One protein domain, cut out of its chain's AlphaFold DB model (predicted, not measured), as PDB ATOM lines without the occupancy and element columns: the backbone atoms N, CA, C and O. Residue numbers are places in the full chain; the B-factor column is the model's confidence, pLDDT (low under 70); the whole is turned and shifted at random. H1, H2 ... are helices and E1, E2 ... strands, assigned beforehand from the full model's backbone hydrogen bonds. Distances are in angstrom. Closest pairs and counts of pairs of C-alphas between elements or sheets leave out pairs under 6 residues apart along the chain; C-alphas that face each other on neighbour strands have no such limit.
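AT A GLANCE: This is residues 2 to 98, 171 to 184 and 198 to 234 of the 235 residues of the protein "DAGL" of Mytilus coruscus (UniProt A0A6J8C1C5). A twisted five-stranded sheet forms the core, with H3 packed along one face and the short H6 crossing the other, so that three layers are made, helices on both faces of a sheet. H1 packs on H3, and H2 lies beyond H1 at one end of the long axis, off the sheet; residues 10 to 17, of which 10 to 14 belong to H1, stick out. The printed part has 148 residues, with six named helices and five named strands in the order H1 H2 E1 H3 E2 H4 E3 E4 E5 H5 H6. The sheet, E1 E2 E3 E4 E5, is mixed, and the class is mixed, helices and strands. The whole is compact, with a radius of gyration of the C-alphas of 16.6 A, yet elongated, spanning 53 by 31 by 22 A.

IN THESE COORDINATES: H1, residues 2 to 14, begins at C-alpha 2 (30.546, -39.215, -44.444) and is 18.3 A long. H2 is residues 17 to 27, 15.8 A. E1, residues 36 to 40, begins at C-alpha 36 (42.601, -45.827, -31.891). H3 is residues 42 to 54, 18.3 A; E2 is 62 to 66; H4 is 75 to 81; E3 is 85 to 90, 16.7 A. E4 is residues 175 to 182, 22.0 A, and E5 is 199 to 205, 17.9 A. H5 is residues 207 to 210, and H6, residues 225 to 232, ends at C-alpha 232 (44.853, -30.677, -21.839).

HOW THE PARTS SIT: E1 and E2 are parallel, with N 37 and O 62 at 2.9 A, within hydrogen-bond range. E2 and E3 are parallel, with N 88 and O 65 at 2.8 A. E3 and E4 are parallel, with N 87 and O 175 at 2.8 A. E4 and E5 are antiparallel, with N 178 and O 203 at 2.8 A. E1, H3, E2 and E2, H4, E3 are strand-helix-strand units, two parallel neighbour strands with a helix between, each with a right-handed crossover. H3 is over E1 and E2, at a height over the sheet of 7.6 A; its closest C-alphas to E2 are those of Ala 44 and Ala 65, 4.5 A. H6, on the opposite face, is over E3 and runs across the strands, at 85 degrees to E3 on the local plane; the closest C-alphas are those of Val 90 and Val 228, 6.3 A. H4 and H5 only graze the sheet. H1 and H3 touch at a steep tilt of 55 degrees; the closest C-alphas are those of Ala 5 and Leu 50, 4.9 A. H2 is close to H1 but not clearly touching. Every O i to N i+4 pair is within range in H1, H2, H3 and H6; H4 has 2 of 3, and H5 is too short for such a pair.

THE WHOLE: The C-alphas of Glu 14 and Pro 184, the two farthest apart, are 53.6 A apart. Residues 99 to 170 and 185 to 197 are not printed; the gaps between C-alphas are 9.5 A and 7.7 A. H5 to H6 is a long link. Mean pLDDT of the printed part is 93.0; residues 30 and 184 are under 70.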
ATOM      1  N   VAL A   2      30.951 -37.850 -44.025       96.12
ATOM      2  CA  VAL A   2      30.546 -39.215 -44.444       96.12
ATOM      3  C   VAL A   2      31.364 -39.739 -45.631       96.12
ATOM      4  O   VAL A   2      31.987 -40.789 -45.527       96.12
ATOM      5  N   HIS A   3      31.445 -38.980 -46.731       97.38
ATOM      6  CA  HIS A   3      32.239 -39.383 -47.901       97.38
ATOM      7  C   HIS A   3      33.721 -39.618 -47.578       97.38
ATOM      8  O   HIS A   3      34.305 -40.577 -48.077       97.38
ATOM      9  N   ALA A   4      34.316 -38.787 -46.714       97.69
ATOM     10  CA  ALA A   4      35.706 -38.944 -46.298       97.69
ATOM     11  C   ALA A   4      35.898 -40.222 -45.466       97.69
ATOM     12  O   ALA A   4      36.812 -40.992 -45.736       97.69
ATOM     13  N   ALA A   5      34.996 -40.503 -44.520       97.94
ATOM     14  CA  ALA A   5      35.040 -41.722 -43.714       97.94
ATOM     15  C   ALA A   5      34.884 -42.987 -44.577       97.94
ATOM     16  O   ALA A   5      35.643 -43.941 -44.420       97.94
ATOM     17  N   VAL A   6      33.954 -42.982 -45.538       98.06
ATOM     18  CA  VAL A   6      33.765 -44.094 -46.485       98.06
ATOM     19  C   VAL A   6      35.003 -44.291 -47.360       98.06
ATOM     20  O   VAL A   6      35.447 -45.424 -47.545       98.06
ATOM     21  N   TYR A   7      35.592 -43.203 -47.863       97.81
ATOM     22  CA  TYR A   7      36.827 -43.253 -48.643       97.81
ATOM     23  C   TYR A   7      37.990 -43.836 -47.832       97.81
ATOM     24  O   TYR A   7      38.659 -44.755 -48.302       97.81
ATOM     25  N   ILE A   8      38.192 -43.365 -46.598       97.25
ATOM     26  CA  ILE A   8      39.245 -43.865 -45.704       97.25
ATOM     27  C   ILE A   8      39.017 -45.346 -45.388       97.25
ATOM     28  O   ILE A   8      39.948 -46.139 -45.504       97.25
ATOM     29  N   LYS A   9      37.779 -45.759 -45.073       96.75
ATOM     30  CA  LYS A   9      37.439 -47.174 -44.850       96.75
ATOM     31  C   LYS A   9      37.784 -48.032 -46.068       96.75
ATOM     32  O   LYS A   9      38.370 -49.100 -45.908       96.75
ATOM     33  N   LYS A  10      37.435 -47.573 -47.275       97.12
ATOM     34  CA  LYS A  10      37.760 -48.265 -48.529       97.12
ATOM     35  C   LYS A  10      39.274 -48.415 -48.689       97.12
ATOM     36  O   LYS A  10      39.741 -49.530 -48.890       97.12
ATOM     37  N   LYS A  11      40.028 -47.329 -48.511       96.94
ATOM     38  CA  LYS A  11      41.492 -47.336 -48.608       96.94
ATOM     39  C   LYS A  11      42.164 -48.262 -47.604       96.94
ATOM     40  O   LYS A  11      43.011 -49.057 -47.988       96.94
ATOM     41  N   ILE A  12      41.728 -48.236 -46.347       95.06
ATOM     42  CA  ILE A  12      42.239 -49.133 -45.304       95.06
ATOM     43  C   ILE A  12      42.050 -50.611 -45.687       95.06
ATOM     44  O   ILE A  12      42.936 -51.423 -45.414       95.06
ATOM     45  N   LYS A  13      40.914 -50.959 -46.310       93.44
ATOM     46  CA  LYS A  13      40.624 -52.328 -46.758       93.44
ATOM     47  C   LYS A  13      41.416 -52.721 -48.002       93.44
ATOM     48  O   LYS A  13      41.988 -53.801 -48.014       93.44
ATOM     49  N   GLU A  14      41.452 -51.870 -49.024       96.31
ATOM     50  CA  GLU A  14      42.165 -52.149 -50.281       96.31
ATOM     51  C   GLU A  14      43.670 -52.299 -50.060       96.31
ATOM     52  O   GLU A  14      44.276 -53.256 -50.538       96.31
ATOM     53  N   ASP A  15      44.255 -51.396 -49.276       96.12
ATOM     54  CA  ASP A  15      45.695 -51.369 -49.030       96.12
ATOM     55  C   ASP A  15      46.094 -52.326 -47.879       96.12
ATOM     56  O   ASP A  15      47.273 -52.454 -47.547       96.12
ATOM     57  N   MET A  16      45.120 -53.017 -47.263       93.06
ATOM     58  CA  MET A  16      45.298 -53.974 -46.157       93.06
ATOM     59  C   MET A  16      46.115 -53.408 -44.980       93.06
ATOM     60  O   MET A  16      46.813 -54.143 -44.277       93.06
ATOM     61  N   VAL A  17      46.011 -52.096 -44.740       93.12
ATOM     62  CA  VAL A  17      46.879 -51.350 -43.809       93.12
ATOM     63  C   VAL A  17      46.790 -51.907 -42.390       93.12
ATOM     64  O   VAL A  17      47.810 -52.153 -41.750       93.12
ATOM     65  N   LEU A  18      45.568 -52.153 -41.906       91.69
ATOM     66  CA  LEU A  18      45.349 -52.672 -40.555       91.69
ATOM     67  C   LEU A  18      45.845 -54.112 -40.413       91.69
ATOM     68  O   LEU A  18      46.500 -54.434 -39.428       91.69
ATOM     69  N   SER A  19      45.598 -54.969 -41.407       89.75
ATOM     70  CA  SER A  19      46.073 -56.357 -41.387       89.75
ATOM     71  C   SER A  19      47.599 -56.431 -41.349       89.75
ATOM     72  O   SER A  19      48.154 -57.217 -40.586       89.75
ATOM     73  N   GLN A  20      48.281 -55.577 -42.116       90.88
ATOM     74  CA  GLN A  20      49.740 -55.481 -42.092       90.88
ATOM     75  C   GLN A  20      50.260 -54.952 -40.748       90.88
ATOM     76  O   GLN A  20      51.228 -55.490 -40.211       90.88
ATOM     77  N   ALA A  21      49.615 -53.927 -40.181       90.06
ATOM     78  CA  ALA A  21      49.998 -53.358 -38.890       90.06
ATOM     79  C   ALA A  21      49.850 -54.375 -37.745       90.06
ATOM     80  O   ALA A  21      50.787 -54.574 -36.971       90.06
ATOM     81  N   PHE A  22      48.714 -55.076 -37.675       89.38
ATOM     82  CA  PHE A  22      48.486 -56.114 -36.667       89.38
ATOM     83  C   PHE A  22      49.383 -57.341 -36.871       89.38
ATOM     84  O   PHE A  22      49.856 -57.908 -35.888       89.38
ATOM     85  N   GLY A  23      49.672 -57.719 -38.123       87.00
ATOM     86  CA  GLY A  23      50.601 -58.805 -38.444       87.00
ATOM     87  C   GLY A  23      52.001 -58.553 -37.884       87.00
ATOM     88  O   GLY A  23      52.515 -59.373 -37.127       87.00
ATOM     89  N   LYS A  24      52.565 -57.366 -38.142       86.19
ATOM     90  CA  LYS A  24      53.874 -56.962 -37.596       86.19
ATOM     91  C   LYS A  24      53.915 -56.971 -36.069       86.19
ATOM     92  O   LYS A  24      54.924 -57.346 -35.482       86.19
ATOM     93  N   CYS A  25      52.827 -56.579 -35.407       80.31
ATOM     94  CA  CYS A  25      52.768 -56.605 -33.944       80.31
ATOM     95  C   CYS A  25      52.873 -58.034 -33.391       80.31
ATOM     96  O   CYS A  25      53.546 -58.252 -32.384       80.31
ATOM     97  N   SER A  26      52.259 -59.007 -34.075       78.00
ATOM     98  CA  SER A  26      52.338 -60.420 -33.698       78.00
ATOM     99  C   SER A  26      53.751 -60.992 -33.853       78.00
ATOM    100  O   SER A  26      54.143 -61.845 -33.063       78.00
ATOM    101  N   GLU A  27      54.522 -60.523 -34.837       76.06
ATOM    102  CA  GLU A  27      55.911 -60.954 -35.071       76.06
ATOM    103  C   GLU A  27      56.872 -60.465 -33.980       76.06
ATOM    104  O   GLU A  27      57.819 -61.160 -33.621       76.06
ATOM    105  N   ILE A  28      56.605 -59.287 -33.411       80.56
ATOM    106  CA  ILE A  28      57.429 -58.669 -32.361       80.56
ATOM    107  C   ILE A  28      57.105 -59.263 -30.970       80.56
ATOM    108  O   ILE A  28      57.744 -58.926 -29.976       80.56
ATOM    109  N   GLY A  29      56.122 -60.169 -30.872       75.31
ATOM    110  CA  GLY A  29      55.676 -60.752 -29.601       75.31
ATOM    111  C   GLY A  29      54.974 -59.745 -28.684       75.31
ATOM    112  O   GLY A  29      54.849 -59.983 -27.483       75.31
ATOM    113  N   ALA A  30      54.533 -58.610 -29.233       69.62
ATOM    114  CA  ALA A  30      53.794 -57.602 -28.489       69.62
ATOM    115  C   ALA A  30      52.350 -58.064 -28.224       69.62
ATOM    116  O   ALA A  30      51.775 -58.841 -28.991       69.62
ATOM    117  N   GLN A  31      51.745 -57.565 -27.138       74.19
ATOM    118  CA  GLN A  31      50.313 -57.753 -26.892       74.19
ATOM    119  C   GLN A  31      49.478 -57.183 -28.047       74.19
ATOM    120  O   GLN A  31      49.896 -56.269 -28.760       74.19
ATOM    121  N   ARG A  32      48.275 -57.737 -28.227       79.19
ATOM    122  CA  ARG A  32      47.315 -57.265 -29.227       79.19
ATOM    123  C   ARG A  32      46.949 -55.809 -28.926       79.19
ATOM    124  O   ARG A  32      46.324 -55.543 -27.908       79.19
ATOM    125  N   TYR A  33      47.346 -54.899 -29.810       86.38
ATOM    126  CA  TYR A  33      46.979 -53.489 -29.716       86.38
ATOM    127  C   TYR A  33      45.534 -53.260 -30.150       86.38
ATOM    128  O   TYR A  33      45.034 -53.926 -31.062       86.38
ATOM    129  N   ASP A  34      44.898 -52.275 -29.528       90.50
ATOM    130  CA  ASP A  34      43.594 -51.772 -29.940       90.50
ATOM    131  C   ASP A  34      43.724 -50.705 -31.033       90.50
ATOM    132  O   ASP A  34      44.758 -50.048 -31.190       90.50
ATOM    133  N   LEU A  35      42.655 -50.535 -31.815       94.44
ATOM    134  CA  LEU A  35      42.594 -49.527 -32.867       94.44
ATOM    135  C   LEU A  35      42.112 -48.198 -32.284       94.44
ATOM    136  O   LEU A  35      40.964 -48.080 -31.865       94.44
ATOM    137  N   VAL A  36      42.969 -47.181 -32.312       97.38
ATOM    138  CA  VAL A  36      42.601 -45.827 -31.891       97.38
ATOM    139  C   VAL A  36      42.456 -44.923 -33.110       97.38
ATOM    140  O   VAL A  36      43.375 -44.801 -33.920       97.38
ATOM    141  N   LEU A  37      41.300 -44.275 -33.231       98.19
ATOM    142  CA  LEU A  37      41.055 -43.221 -34.208       98.19
ATOM    143  C   LEU A  37      41.157 -41.861 -33.527       98.19
ATOM    144  O   LEU A  37      40.632 -41.656 -32.435       98.19
ATOM    145  N   VAL A  38      41.820 -40.919 -34.184       98.12
ATOM    146  CA  VAL A  38      41.955 -39.550 -33.691       98.12
ATOM    147  C   VAL A  38      41.646 -38.568 -34.803       98.12
ATOM    148  O   VAL A  38      41.899 -38.831 -35.980       98.12
ATOM    149  N   GLY A  39      41.105 -37.418 -34.435       98.06
ATOM    150  CA  GLY A  39      40.913 -36.322 -35.368       98.06
ATOM    151  C   GLY A  39      40.597 -35.029 -34.641       98.06
ATOM    152  O   GLY A  39      40.102 -35.051 -33.516       98.06
ATOM    153  N   HIS A  40      40.865 -33.911 -35.308       98.12
ATOM    154  CA  HIS A  40      40.507 -32.567 -34.859       98.12
ATOM    155  C   HIS A  40      39.490 -31.943 -35.818       98.12
ATOM    156  O   HIS A  40      39.564 -32.184 -37.027       98.12
ATOM    157  N   SER A  41      38.529 -31.171 -35.307       97.12
ATOM    158  CA  SER A  41      37.565 -30.416 -36.119       97.12
ATOM    159  C   SER A  41      36.808 -31.307 -37.123       97.12
ATOM    160  O   SER A  41      36.276 -32.362 -36.767       97.12
ATOM    161  N   LEU A  42      36.787 -30.948 -38.409       96.44
ATOM    162  CA  LEU A  42      36.245 -31.781 -39.492       96.44
ATOM    163  C   LEU A  42      36.844 -33.203 -39.513       96.44
ATOM    164  O   LEU A  42      36.152 -34.176 -39.834       96.44
ATOM    165  N   GLY A  43      38.127 -33.331 -39.169       98.00
ATOM    166  CA  GLY A  43      38.818 -34.609 -39.030       98.00
ATOM    167  C   GLY A  43      38.274 -35.431 -37.863       98.00
ATOM    168  O   GLY A  43      38.091 -36.633 -38.018       98.00
ATOM    169  N   ALA A  44      37.918 -34.792 -36.745       98.06
ATOM    170  CA  ALA A  44      37.272 -35.444 -35.603       98.06
ATOM    171  C   ALA A  44      35.897 -36.005 -35.980       98.06
ATOM    172  O   ALA A  44      35.588 -37.155 -35.679       98.06
ATOM    173  N   GLY A  45      35.093 -35.228 -36.714       97.75
ATOM    174  CA  GLY A  45      33.799 -35.702 -37.207       97.75
ATOM    175  C   GLY A  45      33.936 -36.842 -38.222       97.75
ATOM    176  O   GLY A  45      33.181 -37.813 -38.192       97.75
ATOM    177  N   THR A  46      34.952 -36.781 -39.085       98.38
ATOM    178  CA  THR A  46      35.303 -37.884 -39.995       98.38
ATOM    179  C   THR A  46      35.726 -39.142 -39.232       98.38
ATOM    180  O   THR A  46      35.243 -40.228 -39.549       98.38
ATOM    181  N   ALA A  47      36.584 -39.000 -38.218       98.38
ATOM    182  CA  ALA A  47      37.055 -40.092 -37.372       98.38
ATOM    183  C   ALA A  47      35.907 -40.739 -36.587       98.38
ATOM    184  O   ALA A  47      35.825 -41.962 -36.542       98.38
ATOM    185  N   ALA A  48      34.970 -39.944 -36.065       98.25
ATOM    186  CA  ALA A  48      33.795 -40.451 -35.365       98.25
ATOM    187  C   ALA A  48      32.874 -41.273 -36.284       98.25
ATOM    188  O   ALA A  48      32.440 -42.361 -35.911       98.25
ATOM    189  N   ILE A  49      32.620 -40.813 -37.516       98.25
ATOM    190  CA  ILE A  49      31.850 -41.605 -38.493       98.25
ATOM    191  C   ILE A  49      32.613 -42.878 -38.871       98.25
ATOM    192  O   ILE A  49      32.022 -43.951 -38.961       98.25
ATOM    193  N   LEU A  50      33.928 -42.784 -39.076       98.19
ATOM    194  CA  LEU A  50      34.757 -43.949 -39.372       98.19
ATOM    195  C   LEU A  50      34.726 -44.971 -38.225       98.19
ATOM    196  O   LEU A  50      34.617 -46.164 -38.497       98.19
ATOM    197  N   ALA A  51      34.750 -44.511 -36.971       98.06
ATOM    198  CA  ALA A  51      34.610 -45.344 -35.781       98.06
ATOM    199  C   ALA A  51      33.297 -46.130 -35.817       98.06
ATOM    200  O   ALA A  51      33.319 -47.353 -35.726       98.06
ATOM    201  N   ILE A  52      32.169 -45.456 -36.078       97.88
ATOM    202  CA  ILE A  52      30.854 -46.103 -36.230       97.88
ATOM    203  C   ILE A  52      30.897 -47.180 -37.323       97.88
ATOM    204  O   ILE A  52      30.407 -48.291 -37.127       97.88
ATOM    205  N   LEU A  53      31.513 -46.879 -38.471       97.12
ATOM    206  CA  LEU A  53      31.608 -47.817 -39.593       97.12
ATOM    207  C   LEU A  53      32.519 -49.021 -39.317       97.12
ATOM    208  O   LEU A  53      32.391 -50.030 -40.015       97.12
ATOM    209  N   LEU A  54      33.470 -48.913 -38.387       96.56
ATOM    210  CA  LEU A  54      34.449 -49.955 -38.063       96.56
ATOM    211  C   LEU A  54      34.136 -50.702 -36.763       96.56
ATOM    212  O   LEU A  54      34.699 -51.774 -36.555       96.56
ATOM    213  N   GLN A  55      33.218 -50.200 -35.936       94.75
ATOM    214  CA  GLN A  55      32.932 -50.736 -34.603       94.75
ATOM    215  C   GLN A  55      32.560 -52.225 -34.607       94.75
ATOM    216  O   GLN A  55      32.970 -52.969 -33.720       94.75
ATOM    217  N   GLN A  56      31.809 -52.681 -35.616       92.44
ATOM    218  CA  GLN A  56      31.442 -54.099 -35.743       92.44
ATOM    219  C   GLN A  56      32.641 -55.000 -36.075       92.44
ATOM    220  O   GLN A  56      32.673 -56.156 -35.666       92.44
ATOM    221  N   GLU A  57      33.615 -54.481 -36.827       93.50
ATOM    222  CA  GLU A  57      34.809 -55.220 -37.254       93.50
ATOM    223  C   GLU A  57      35.899 -55.192 -36.161       93.50
ATOM    224  O   GLU A  57      36.667 -56.144 -36.025       93.50
ATOM    225  N   TYR A  58      35.934 -54.129 -35.348       93.88
ATOM    226  CA  TYR A  58      36.924 -53.902 -34.293       93.88
ATOM    227  C   TYR A  58      36.242 -53.476 -32.977       93.88
ATOM    228  O   TYR A  58      36.188 -52.285 -32.680       93.88
ATOM    229  N   PRO A  59      35.759 -54.423 -32.148       91.75
ATOM    230  CA  PRO A  59      35.028 -54.096 -30.917       91.75
ATOM    231  C   PRO A  59      35.836 -53.326 -29.860       91.75
ATOM    232  O   PRO A  59      35.246 -52.623 -29.046       91.75
ATOM    233  N   GLY A  60      37.170 -53.456 -29.871       92.56
ATOM    234  CA  GLY A  60      38.090 -52.712 -28.994       92.56
ATOM    235  C   GLY A  60      38.472 -51.322 -29.516       92.56
ATOM    236  O   GLY A  60      39.355 -50.682 -28.955       92.56
ATOM    237  N   LEU A  61      37.863 -50.858 -30.613       96.38
ATOM    238  CA  LEU A  61      38.162 -49.552 -31.187       96.38
ATOM    239  C   LEU A  61      37.762 -48.422 -30.231       96.38
ATOM    240  O   LEU A  61      36.677 -48.443 -29.654       96.38
ATOM    241  N   HIS A  62      38.610 -47.398 -30.126       98.25
ATOM    242  CA  HIS A  62      38.272 -46.148 -29.447       98.25
ATOM    243  C   HIS A  62      38.543 -44.943 -30.348       98.25
ATOM    244  O   HIS A  62      39.524 -44.917 -31.088       98.25
ATOM    245  N   CYS A  63      37.697 -43.920 -30.279       98.56
ATOM    246  CA  CYS A  63      37.871 -42.680 -31.025       98.56
ATOM    247  C   CYS A  63      38.017 -41.487 -30.078       98.56
ATOM    248  O   CYS A  63      37.097 -41.199 -29.317       98.56
ATOM    249  N   TYR A  64      39.122 -40.749 -30.191       98.50
ATOM    250  CA  TYR A  64      39.291 -39.446 -29.548       98.50
ATOM    251  C   TYR A  64      39.018 -38.332 -30.559       98.50
ATOM    252  O   TYR A  64      39.777 -38.118 -31.510       98.50
ATOM    253  N   ALA A  65      37.902 -37.641 -30.370       98.38
ATOM    254  CA  ALA A  65      37.436 -36.576 -31.241       98.38
ATOM    255  C   ALA A  65      37.705 -35.211 -30.590       98.38
ATOM    256  O   ALA A  65      37.021 -34.811 -29.655       98.38
ATOM    257  N   TYR A  66      38.692 -34.471 -31.087       98.38
ATOM    258  CA  TYR A  66      39.016 -33.139 -30.574       98.38
ATOM    259  C   TYR A  66      38.211 -32.079 -31.321       98.38
ATOM    260  O   TYR A  66      38.300 -31.973 -32.544       98.38
ATOM    261  N   SER A  67      37.420 -31.295 -30.598       97.69
ATOM    262  CA  SER A  67      36.575 -30.237 -31.153       97.69
ATOM    263  C   SER A  67      35.691 -30.689 -32.334       97.69
ATOM    264  O   SER A  67      35.711 -30.048 -33.389       97.69
ATOM    265  N   PRO A  68      34.943 -31.806 -32.226       97.50
ATOM    266  CA  PRO A  68      34.114 -32.280 -33.330       97.50
ATOM    267  C   PRO A  68      32.956 -31.317 -33.618       97.50
ATOM    268  O   PRO A  68      32.473 -30.650 -32.703       97.50
ATOM    269  N   PRO A  69      32.467 -31.259 -34.869       95.75
ATOM    270  CA  PRO A  69      31.322 -30.427 -35.216       95.75
ATOM    271  C   PRO A  69      30.055 -30.882 -34.484       95.75
ATOM    272  O   PRO A  69      29.799 -32.082 -34.375       95.75
ATOM    273  N   GLY A  70      29.255 -29.913 -34.032       90.75
ATOM    274  CA  GLY A  70      28.006 -30.164 -33.305       90.75
ATOM    275  C   GLY A  70      26.940 -30.823 -34.161       90.75
ATOM    276  O   GLY A  70      26.258 -31.728 -33.713       90.75
ATOM    277  N   GLY A  71      26.850 -30.452 -35.436       89.56
ATOM    278  CA  GLY A  71      25.860 -31.007 -36.359       89.56
ATOM    279  C   GLY A  71      26.156 -32.420 -36.888       89.56
ATOM    280  O   GLY A  71      25.964 -32.640 -38.083       89.56
ATOM    281  N   LEU A  72      26.691 -33.351 -36.083       92.94
ATOM    282  CA  LEU A  72      27.208 -34.634 -36.586       92.94
ATOM    283  C   LEU A  72      26.231 -35.809 -36.477       92.94
ATOM    284  O   LEU A  72      26.008 -36.490 -37.479       92.94
ATOM    285  N   LEU A  73      25.711 -36.098 -35.280       94.94
ATOM    286  CA  LEU A  73      24.943 -37.318 -35.001       94.94
ATOM    287  C   LEU A  73      23.546 -37.009 -34.469       94.94
ATOM    288  O   LEU A  73      23.354 -36.050 -33.732       94.94
ATOM    289  N   SER A  74      22.577 -37.864 -34.794       94.12
ATOM    290  CA  SER A  74      21.285 -37.848 -34.107       94.12
ATOM    291  C   SER A  74      21.443 -38.313 -32.660       94.12
ATOM    292  O   SER A  74      22.387 -39.034 -32.325       94.12
ATOM    293  N   GLU A  75      20.486 -37.956 -31.809       93.19
ATOM    294  CA  GLU A  75      20.457 -38.357 -30.397       93.19
ATOM    295  C   GLU A  75      20.625 -39.878 -30.208       93.19
ATOM    296  O   GLU A  75      21.458 -40.331 -29.424       93.19
ATOM    297  N   SER A  76      19.913 -40.686 -31.004       94.56
ATOM    298  CA  SER A  76      20.016 -42.151 -30.938       94.56
ATOM    299  C   SER A  76      21.409 -42.668 -31.311       94.56
ATOM    300  O   SER A  76      21.883 -43.645 -30.730       94.56
ATOM    301  N   CYS A  77      22.082 -42.028 -32.273       95.12
ATOM    302  CA  CYS A  77      23.452 -42.379 -32.642       95.12
ATOM    303  C   CYS A  77      24.450 -41.960 -31.559       95.12
ATOM    304  O   CYS A  77      25.372 -42.719 -31.262       95.12
ATOM    305  N   VAL A  78      24.260 -40.789 -30.943       96.75
ATOM    306  CA  VAL A  78      25.096 -40.330 -29.828       96.75
ATOM    307  C   VAL A  78      25.119 -41.369 -28.716       96.75
ATOM    308  O   VAL A  78      26.207 -41.768 -28.297       96.75
ATOM    309  N   GLU A  79      23.956 -41.867 -28.295       96.31
ATOM    310  CA  GLU A  79      23.869 -42.811 -27.179       96.31
ATOM    311  C   GLU A  79      24.679 -44.091 -27.431       96.31
ATOM    312  O   GLU A  79      25.416 -44.550 -26.561       96.31
ATOM    313  N   GLN A  80      24.653 -44.613 -28.660       95.75
ATOM    314  CA  GLN A  80      25.475 -45.766 -29.035       95.75
ATOM    315  C   GLN A  80      26.973 -45.434 -29.011       95.75
ATOM    316  O   GLN A  80      27.787 -46.207 -28.499       95.75
ATOM    317  N   THR A  81      27.347 -44.262 -29.532       97.31
ATOM    318  CA  THR A  81      28.754 -43.846 -29.626       97.31
ATOM    319  C   THR A  81      29.408 -43.531 -28.286       97.31
ATOM    320  O   THR A  81      30.631 -43.597 -28.197       97.31
ATOM    321  N   LYS A  82      28.644 -43.266 -27.217       97.44
ATOM    322  CA  LYS A  82      29.188 -43.032 -25.863       97.44
ATOM    323  C   LYS A  82      30.040 -44.191 -25.331       97.44
ATOM    324  O   LYS A  82      30.821 -43.994 -24.401       97.44
ATOM    325  N   SER A  83      29.887 -45.394 -25.884       97.06
ATOM    326  CA  SER A  83      30.664 -46.571 -25.482       97.06
ATOM    327  C   SER A  83      32.086 -46.611 -26.062       97.06
ATOM    328  O   SER A  83      32.963 -47.192 -25.429       97.06
ATOM    329  N   PHE A  84      32.341 -45.969 -27.209       97.81
ATOM    330  CA  PHE A  84      33.624 -46.066 -27.927       97.81
ATOM    331  C   PHE A  84      34.165 -44.734 -28.474       97.81
ATOM    332  O   PHE A  84      35.237 -44.712 -29.076       97.81
ATOM    333  N   ILE A  85      33.466 -43.614 -28.273       98.56
ATOM    334  CA  ILE A  85      33.918 -42.279 -28.681       98.56
ATOM    335  C   ILE A  85      33.989 -41.359 -27.463       98.56
ATOM    336  O   ILE A  85      33.009 -41.204 -26.728       98.56
ATOM    337  N   THR A  86      35.135 -40.702 -27.304       98.50
ATOM    338  CA  THR A  86      35.353 -39.613 -26.352       98.50
ATOM    339  C   THR A  86      35.654 -38.338 -27.124       98.50
ATOM    340  O   THR A  86      36.625 -38.263 -27.876       98.50
ATOM    341  N   SER A  87      34.822 -37.326 -26.931       98.38
ATOM    342  CA  SER A  87      34.998 -36.004 -27.511       98.38
ATOM    343  C   SER A  87      35.597 -35.050 -26.490       98.38
ATOM    344  O   SER A  87      35.212 -35.064 -25.324       98.38
ATOM    345  N   VAL A  88      36.513 -34.194 -26.924       98.19
ATOM    346  CA  VAL A  88      37.126 -33.156 -26.092       98.19
ATOM    347  C   VAL A  88      36.764 -31.801 -26.672       98.19
ATOM    348  O   VAL A  88      36.985 -31.558 -27.856       98.19
ATOM    349  N   VAL A  89      36.224 -30.914 -25.845       97.62
ATOM    350  CA  VAL A  89      35.882 -29.541 -26.224       97.62
ATOM    351  C   VAL A  89      36.509 -28.582 -25.226       97.62
ATOM    352  O   VAL A  89      36.447 -28.821 -24.023       97.62
ATOM    353  N   VAL A  90      37.087 -27.479 -25.701       96.06
ATOM    354  CA  VAL A  90      37.755 -26.491 -24.846       96.06
ATOM    355  C   VAL A  90      36.988 -25.174 -24.843       96.06
ATOM    356  O   VAL A  90      36.569 -24.670 -25.882       96.06
ATOM    357  N   GLY A  91      36.807 -24.593 -23.658       94.06
ATOM    358  CA  GLY A  91      36.320 -23.228 -23.485       94.06
ATOM    359  C   GLY A  91      35.018 -22.944 -24.234       94.06
ATOM    360  O   GLY A  91      34.005 -23.624 -24.035       94.06
ATOM    361  N   LYS A  92      35.045 -21.900 -25.066       93.88
ATOM    362  CA  LYS A  92      33.912 -21.437 -25.877       93.88
ATOM    363  C   LYS A  92      34.089 -21.788 -27.355       93.88
ATOM    364  O   LYS A  92      33.656 -21.014 -28.202       93.88
ATOM    365  N   ASP A  93      34.728 -22.919 -27.651       95.56
ATOM    366  CA  ASP A  93      34.896 -23.416 -29.016       95.56
ATOM    367  C   ASP A  93      33.566 -23.377 -29.786       95.56
ATOM    368  O   ASP A  93      32.525 -23.853 -29.315       95.56
ATOM    369  N   VAL A  94      33.613 -22.756 -30.963       94.88
ATOM    370  CA  VAL A  94      32.459 -22.560 -31.835       94.88
ATOM    371  C   VAL A  94      32.092 -23.821 -32.621       94.88
ATOM    372  O   VAL A  94      30.923 -24.029 -32.919       94.88
ATOM    373  N   VAL A  95      33.048 -24.688 -32.962       96.12
ATOM    374  CA  VAL A  95      32.811 -25.802 -33.897       96.12
ATOM    375  C   VAL A  95      31.836 -26.848 -33.347       96.12
ATOM    376  O   VAL A  95      30.900 -27.204 -34.071       96.12
ATOM    377  N   PRO A  96      31.931 -27.269 -32.073       95.31
ATOM    378  CA  PRO A  96      30.919 -28.122 -31.449       95.31
ATOM    379  C   PRO A  96      29.544 -27.462 -31.327       95.31
ATOM    380  O   PRO A  96      28.570 -28.158 -31.075       95.31
ATOM    381  N   ARG A  97      29.461 -26.137 -31.502       93.62
ATOM    382  CA  ARG A  97      28.237 -25.332 -31.376       93.62
ATOM    383  C   ARG A  97      27.637 -24.921 -32.717       93.62
ATOM    384  O   ARG A  97      26.601 -24.265 -32.751       93.62
ATOM    385  N   ILE A  98      28.284 -25.279 -33.825       87.25
ATOM    386  CA  ILE A  98      27.785 -25.019 -35.174       87.25
ATOM    387  C   ILE A  98      27.107 -26.282 -35.710       87.25
ATOM    388  O   ILE A  98      27.722 -27.336 -35.893       87.25
ATOM    389  N   TYR A 171      24.014 -33.502 -32.783       95.06
ATOM    390  CA  TYR A 171      24.849 -33.360 -31.606       95.06
ATOM    391  C   TYR A 171      26.285 -33.854 -31.849       95.06
ATOM    392  O   TYR A 171      26.518 -34.716 -32.717       95.06
ATOM    393  N   PRO A 172      27.262 -33.353 -31.064       96.38
ATOM    394  CA  PRO A 172      28.615 -33.888 -31.066       96.38
ATOM    395  C   PRO A 172      28.626 -35.378 -30.672       96.38
ATOM    396  O   PRO A 172      27.800 -35.805 -29.860       96.38
ATOM    397  N   PRO A 173      29.559 -36.186 -31.202       97.25
ATOM    398  CA  PRO A 173      29.596 -37.627 -30.966       97.25
ATOM    399  C   PRO A 173      30.125 -37.997 -29.573       97.25
ATOM    400  O   PRO A 173      30.922 -37.267 -28.988       97.25
ATOM    401  N   GLY A 174      29.773 -39.188 -29.083       97.44
ATOM    402  CA  GLY A 174      30.407 -39.787 -27.907       97.44
ATOM    403  C   GLY A 174      30.126 -39.093 -26.571       97.44
ATOM    404  O   GLY A 174      29.222 -38.267 -26.449       97.44
ATOM    405  N   LYS A 175      30.910 -39.457 -25.549       98.06
ATOM    406  CA  LYS A 175      30.934 -38.749 -24.257       98.06
ATOM    407  C   LYS A 175      31.804 -37.507 -24.378       98.06
ATOM    408  O   LYS A 175      32.864 -37.588 -24.991       98.06
ATOM    409  N   ILE A 176      31.402 -36.391 -23.773       98.19
ATOM    410  CA  ILE A 176      32.122 -35.125 -23.929       98.19
ATOM    411  C   ILE A 176      32.864 -34.757 -22.648       98.19
ATOM    412  O   ILE A 176      32.261 -34.602 -21.588       98.19
ATOM    413  N   ILE A 177      34.171 -34.558 -22.777       98.12
ATOM    414  CA  ILE A 177      35.003 -33.857 -21.808       98.12
ATOM    415  C   ILE A 177      35.027 -32.385 -22.218       98.12
ATOM    416  O   ILE A 177      35.567 -32.029 -23.267       98.12
ATOM    417  N   HIS A 178      34.438 -31.521 -21.397       97.56
ATOM    418  CA  HIS A 178      34.504 -30.075 -21.568       97.56
ATOM    419  C   HIS A 178      35.576 -29.506 -20.643       97.56
ATOM    420  O   HIS A 178      35.460 -29.564 -19.421       97.56
ATOM    421  N   VAL A 179      36.635 -28.959 -21.231       96.56
ATOM    422  CA  VAL A 179      37.699 -28.278 -20.498       96.56
ATOM    423  C   VAL A 179      37.320 -26.810 -20.333       96.56
ATOM    424  O   VAL A 179      37.363 -26.026 -21.286       96.56
ATOM    425  N   VAL A 180      36.938 -26.426 -19.118       93.00
ATOM    426  CA  VAL A 180      36.543 -25.056 -18.773       93.00
ATOM    427  C   VAL A 180      37.714 -24.279 -18.175       93.00
ATOM    428  O   VAL A 180      38.531 -24.826 -17.438       93.00
ATOM    429  N   ARG A 181      37.790 -22.982 -18.496       88.00
ATOM    430  CA  ARG A 181      38.784 -22.044 -17.951       88.00
ATOM    431  C   ARG A 181      38.129 -21.220 -16.846       88.00
ATOM    432  O   ARG A 181      37.154 -20.512 -17.110       88.00
ATOM    433  N   SER A 182      38.664 -21.280 -15.633       78.12
ATOM    434  CA  SER A 182      38.269 -20.417 -14.521       78.12
ATOM    435  C   SER A 182      39.359 -19.384 -14.260       78.12
ATOM    436  O   SER A 182      40.522 -19.724 -14.048       78.12
ATOM    437  N   HIS A 183      38.981 -18.107 -14.263       73.56
ATOM    438  CA  HIS A 183      39.840 -17.039 -13.765       73.56
ATOM    439  C   HIS A 183      39.455 -16.780 -12.305       73.56
ATOM    440  O   HIS A 183      38.398 -16.178 -12.069       73.56
ATOM    441  N   PRO A 184      40.247 -17.234 -11.315       62.38
ATOM    442  CA  PRO A 184      39.944 -16.960  -9.918       62.38
ATOM    443  C   PRO A 184      39.907 -15.444  -9.695       62.38
ATOM    444  O   PRO A 184      40.893 -14.738  -9.921       62.38
ATOM    445  N   PRO A 198      45.004 -18.991 -16.134       76.31
ATOM    446  CA  PRO A 198      43.692 -19.607 -16.048       76.31
ATOM    447  C   PRO A 198      43.827 -21.012 -15.467       76.31
ATOM    448  O   PRO A 198      44.673 -21.790 -15.902       76.31
ATOM    449  N   VAL A 199      42.963 -21.341 -14.508       85.12
ATOM    450  CA  VAL A 199      42.846 -22.706 -13.996       85.12
ATOM    451  C   VAL A 199      41.971 -23.484 -14.968       85.12
ATOM    452  O   VAL A 199      40.852 -23.056 -15.269       85.12
ATOM    453  N   TYR A 200      42.482 -24.605 -15.467       89.94
ATOM    454  CA  TYR A 200      41.742 -25.503 -16.343       89.94
ATOM    455  C   TYR A 200      41.106 -26.611 -15.511       89.94
ATOM    456  O   TYR A 200      41.701 -27.124 -14.569       89.94
ATOM    457  N   GLN A 201      39.868 -26.960 -15.844       93.19
ATOM    458  CA  GLN A 201      39.164 -28.071 -15.220       93.19
ATOM    459  C   GLN A 201      38.434 -28.862 -16.299       93.19
ATOM    460  O   GLN A 201      37.663 -28.291 -17.070       93.19
ATOM    461  N   ALA A 202      38.654 -30.175 -16.345       95.56
ATOM    462  CA  ALA A 202      37.854 -31.076 -17.164       95.56
ATOM    463  C   ALA A 202      36.593 -31.505 -16.412       95.56
ATOM    464  O   ALA A 202      36.658 -32.015 -15.292       95.56
ATOM    465  N   ILE A 203      35.441 -31.319 -17.052       96.00
ATOM    466  CA  ILE A 203      34.144 -31.800 -16.577       96.00
ATOM    467  C   ILE A 203      33.478 -32.648 -17.658       96.00
ATOM    468  O   ILE A 203      33.684 -32.428 -18.851       96.00
ATOM    469  N   TRP A 204      32.662 -33.616 -17.250       97.19
ATOM    470  CA  TRP A 204      31.773 -34.300 -18.183       97.19
ATOM    471  C   TRP A 204      30.623 -33.365 -18.554       97.19
ATOM    472  O   TRP A 204      30.004 -32.775 -17.669       97.19
ATOM    473  N   ALA A 205      30.359 -33.229 -19.850       96.62
ATOM    474  CA  ALA A 205      29.280 -32.406 -20.382       96.62
ATOM    475  C   ALA A 205      28.289 -33.253 -21.183       96.62
ATOM    476  O   ALA A 205      28.668 -34.219 -21.853       96.62
ATOM    477  N   ASP A 206      27.023 -32.847 -21.141       96.25
ATOM    478  CA  ASP A 206      25.976 -33.439 -21.965       96.25
ATOM    479  C   ASP A 206      26.084 -32.949 -23.410       96.25
ATOM    480  O   ASP A 206      26.465 -31.805 -23.672       96.25
ATOM    481  N   ASN A 207      25.694 -33.796 -24.363       94.56
ATOM    482  CA  ASN A 207      25.759 -33.475 -25.791       94.56
ATOM    483  C   ASN A 207      24.875 -32.273 -26.183       94.56
ATOM    484  O   ASN A 207      25.204 -31.581 -27.142       94.56
ATOM    485  N   THR A 208      23.835 -31.974 -25.396       92.25
ATOM    486  CA  THR A 208      22.943 -30.805 -25.538       92.25
ATOM    487  C   THR A 208      23.549 -29.499 -24.999       92.25
ATOM    488  O   THR A 208      23.066 -28.405 -25.277       92.25
ATOM    489  N   SER A 209      24.671 -29.556 -24.266       92.50
ATOM    490  CA  SER A 209      25.355 -28.357 -23.733       92.50
ATOM    491  C   SER A 209      25.981 -27.471 -24.829       92.50
ATOM    492  O   SER A 209      26.548 -26.405 -24.553       92.50
ATOM    493  N   PHE A 210      25.912 -27.924 -26.082       92.25
ATOM    494  CA  PHE A 210      26.502 -27.294 -27.257       92.25
ATOM    495  C   PHE A 210      25.448 -26.845 -28.286       92.25
ATOM    496  O   PHE A 210      25.809 -26.487 -29.400       92.25
ATOM    497  N   ASP A 211      24.168 -26.776 -27.907       86.75
ATOM    498  CA  ASP A 211      23.055 -26.435 -28.813       86.75
ATOM    499  C   ASP A 211      22.924 -24.938 -29.142       86.75
ATOM    500  O   ASP A 211      22.056 -24.538 -29.913       86.75
ATOM    501  N   GLU A 212      23.792 -24.088 -28.597       85.12
ATOM    502  CA  GLU A 212      23.777 -22.647 -28.848       85.12
ATOM    503  C   GLU A 212      25.175 -22.125 -29.184       85.12
ATOM    504  O   GLU A 212      26.172 -22.471 -28.532       85.12
ATOM    505  N   VAL A 213      25.246 -21.233 -30.180       88.00
ATOM    506  CA  VAL A 213      26.485 -20.542 -30.551       88.00
ATOM    507  C   VAL A 213      26.786 -19.439 -29.540       88.00
ATOM    508  O   VAL A 213      26.101 -18.420 -29.464       88.00
ATOM    509  N   VAL A 214      27.879 -19.604 -28.798       88.19
ATOM    510  CA  VAL A 214      28.352 -18.602 -27.838       88.19
ATOM    511  C   VAL A 214      29.300 -17.629 -28.537       88.19
ATOM    512  O   VAL A 214      30.463 -17.946 -28.776       88.19
ATOM    513  N   VAL A 215      28.828 -16.414 -28.819       85.25
ATOM    514  CA  VAL A 215      29.668 -15.360 -29.411       85.25
ATOM    515  C   VAL A 215      30.706 -14.888 -28.388       85.25
ATOM    516  O   VAL A 215      30.377 -14.272 -27.373       85.25
ATOM    517  N   SER A 216      31.982 -15.180 -28.648       86.31
ATOM    518  CA  SER A 216      33.110 -14.805 -27.789       86.31
ATOM    519  C   SER A 216      34.348 -14.476 -28.623       86.31
ATOM    520  O   SER A 216      34.621 -15.197 -29.578       86.31
ATOM    521  N   PRO A 217      35.173 -13.481 -28.239       83.88
ATOM    522  CA  PRO A 217      36.450 -13.215 -28.910       83.88
ATOM    523  C   PRO A 217      37.396 -14.424 -28.932       83.88
ATOM    524  O   PRO A 217      38.235 -14.538 -29.817       83.88
ATOM    525  N   THR A 218      37.258 -15.336 -27.964       86.88
ATOM    526  CA  THR A 218      38.097 -16.537 -27.842       86.88
ATOM    527  C   THR A 218      37.577 -17.738 -28.620       86.88
ATOM    528  O   THR A 218      38.294 -18.723 -28.700       86.88
ATOM    529  N   MET A 219      36.369 -17.699 -29.194       92.50
ATOM    530  CA  MET A 219      35.693 -18.910 -29.690       92.50
ATOM    531  C   MET A 219      36.440 -19.628 -30.826       92.50
ATOM    532  O   MET A 219      36.354 -20.843 -30.953       92.50
ATOM    533  N   ILE A 220      37.185 -18.872 -31.641       92.50
ATOM    534  CA  ILE A 220      38.039 -19.413 -32.709       92.50
ATOM    535  C   ILE A 220      39.371 -19.891 -32.130       92.50
ATOM    536  O   ILE A 220      39.867 -20.940 -32.520       92.50
ATOM    537  N   ASN A 221      39.938 -19.155 -31.173       91.69
ATOM    538  CA  ASN A 221      41.196 -19.546 -30.538       91.69
ATOM    539  C   ASN A 221      41.022 -20.839 -29.736       91.69
ATOM    540  O   ASN A 221      41.825 -21.750 -29.883       91.69
ATOM    541  N   ASP A 222      39.940 -20.957 -28.965       93.56
ATOM    542  CA  ASP A 222      39.592 -22.153 -28.192       93.56
ATOM    543  C   ASP A 222      39.405 -23.400 -29.088       93.56
ATOM    544  O   ASP A 222      39.504 -24.516 -28.591       93.56
ATOM    545  N   HIS A 223      39.181 -23.217 -30.397       96.31
ATOM    546  CA  HIS A 223      39.111 -24.300 -31.378       96.31
ATOM    547  C   HIS A 223      40.484 -24.804 -31.850       96.31
ATOM    548  O   HIS A 223      40.597 -25.944 -32.299       96.31
ATOM    549  N   MET A 224      41.523 -23.967 -31.822       96.00
ATOM    550  CA  MET A 224      42.811 -24.294 -32.446       96.00
ATOM    551  C   MET A 224      43.511 -25.453 -31.719       96.00
ATOM    552  O   MET A 224      43.486 -25.497 -30.488       96.00
ATOM    553  N   PRO A 225      44.139 -26.394 -32.449       94.69
ATOM    554  CA  PRO A 225      44.680 -27.629 -31.872       94.69
ATOM    555  C   PRO A 225      45.778 -27.377 -30.830       94.69
ATOM    556  O   PRO A 225      45.852 -28.091 -29.835       94.69
ATOM    557  N   ASP A 226      46.579 -26.337 -31.025       94.88
ATOM    558  CA  ASP A 226      47.569 -25.805 -30.089       94.88
ATOM    559  C   ASP A 226      46.920 -25.389 -28.760       94.88
ATOM    560  O   ASP A 226      47.321 -25.865 -27.703       94.88
ATOM    561  N   ASN A 227      45.821 -24.631 -28.797       93.50
ATOM    562  CA  ASN A 227      45.073 -24.274 -27.587       93.50
ATOM    563  C   ASN A 227      44.365 -25.468 -26.928       93.50
ATOM    564  O   ASN A 227      44.116 -25.431 -25.720       93.50
ATOM    565  N   VAL A 228      43.999 -26.493 -27.705       94.50
ATOM    566  CA  VAL A 228      43.434 -27.741 -27.176       94.50
ATOM    567  C   VAL A 228      44.506 -28.540 -26.439       94.50
ATOM    568  O   VAL A 228      44.250 -28.996 -25.326       94.50
ATOM    569  N   MET A 229      45.703 -28.661 -27.016       94.62
ATOM    570  CA  MET A 229      46.849 -29.310 -26.376       94.62
ATOM    571  C   MET A 229      47.238 -28.586 -25.086       94.62
ATOM    572  O   MET A 229      47.230 -29.200 -24.022       94.62
ATOM    573  N   ASP A 230      47.455 -27.271 -25.157       93.56
ATOM    574  CA  ASP A 230      47.816 -26.441 -24.001       93.56
ATOM    575  C   ASP A 230      46.792 -26.547 -22.866       93.56
ATOM    576  O   ASP A 230      47.137 -26.460 -21.690       93.56
ATOM    577  N   ALA A 231      45.508 -26.686 -23.209       92.88
ATOM    578  CA  ALA A 231      44.452 -26.868 -22.227       92.88
ATOM    579  C   ALA A 231      44.525 -28.248 -21.568       92.88
ATOM    580  O   ALA A 231      44.364 -28.336 -20.358       92.88
ATOM    581  N   LEU A 232      44.763 -29.307 -22.344       93.75
ATOM    582  CA  LEU A 232      44.853 -30.677 -21.839       93.75
ATOM    583  C   LEU A 232      46.090 -30.912 -20.969       93.75
ATOM    584  O   LEU A 232      45.998 -31.659 -20.003       93.75
ATOM    585  N   GLU A 233      47.215 -30.259 -21.260       93.94
ATOM    586  CA  GLU A 233      48.430 -30.334 -20.430       93.94
ATOM    587  C   GLU A 233      48.276 -29.651 -19.061       93.94
ATOM    588  O   GLU A 233      49.059 -29.907 -18.145       93.94
ATOM    589  N   LYS A 234      47.276 -28.774 -18.914       90.06
ATOM    590  CA  LYS A 234      47.019 -27.975 -17.705       90.06
ATOM    591  C   LYS A 234      45.863 -28.497 -16.843       90.06
ATOM    592  O   LYS A 234      45.536 -27.849 -15.847       90.06
TER     593      LYS A 234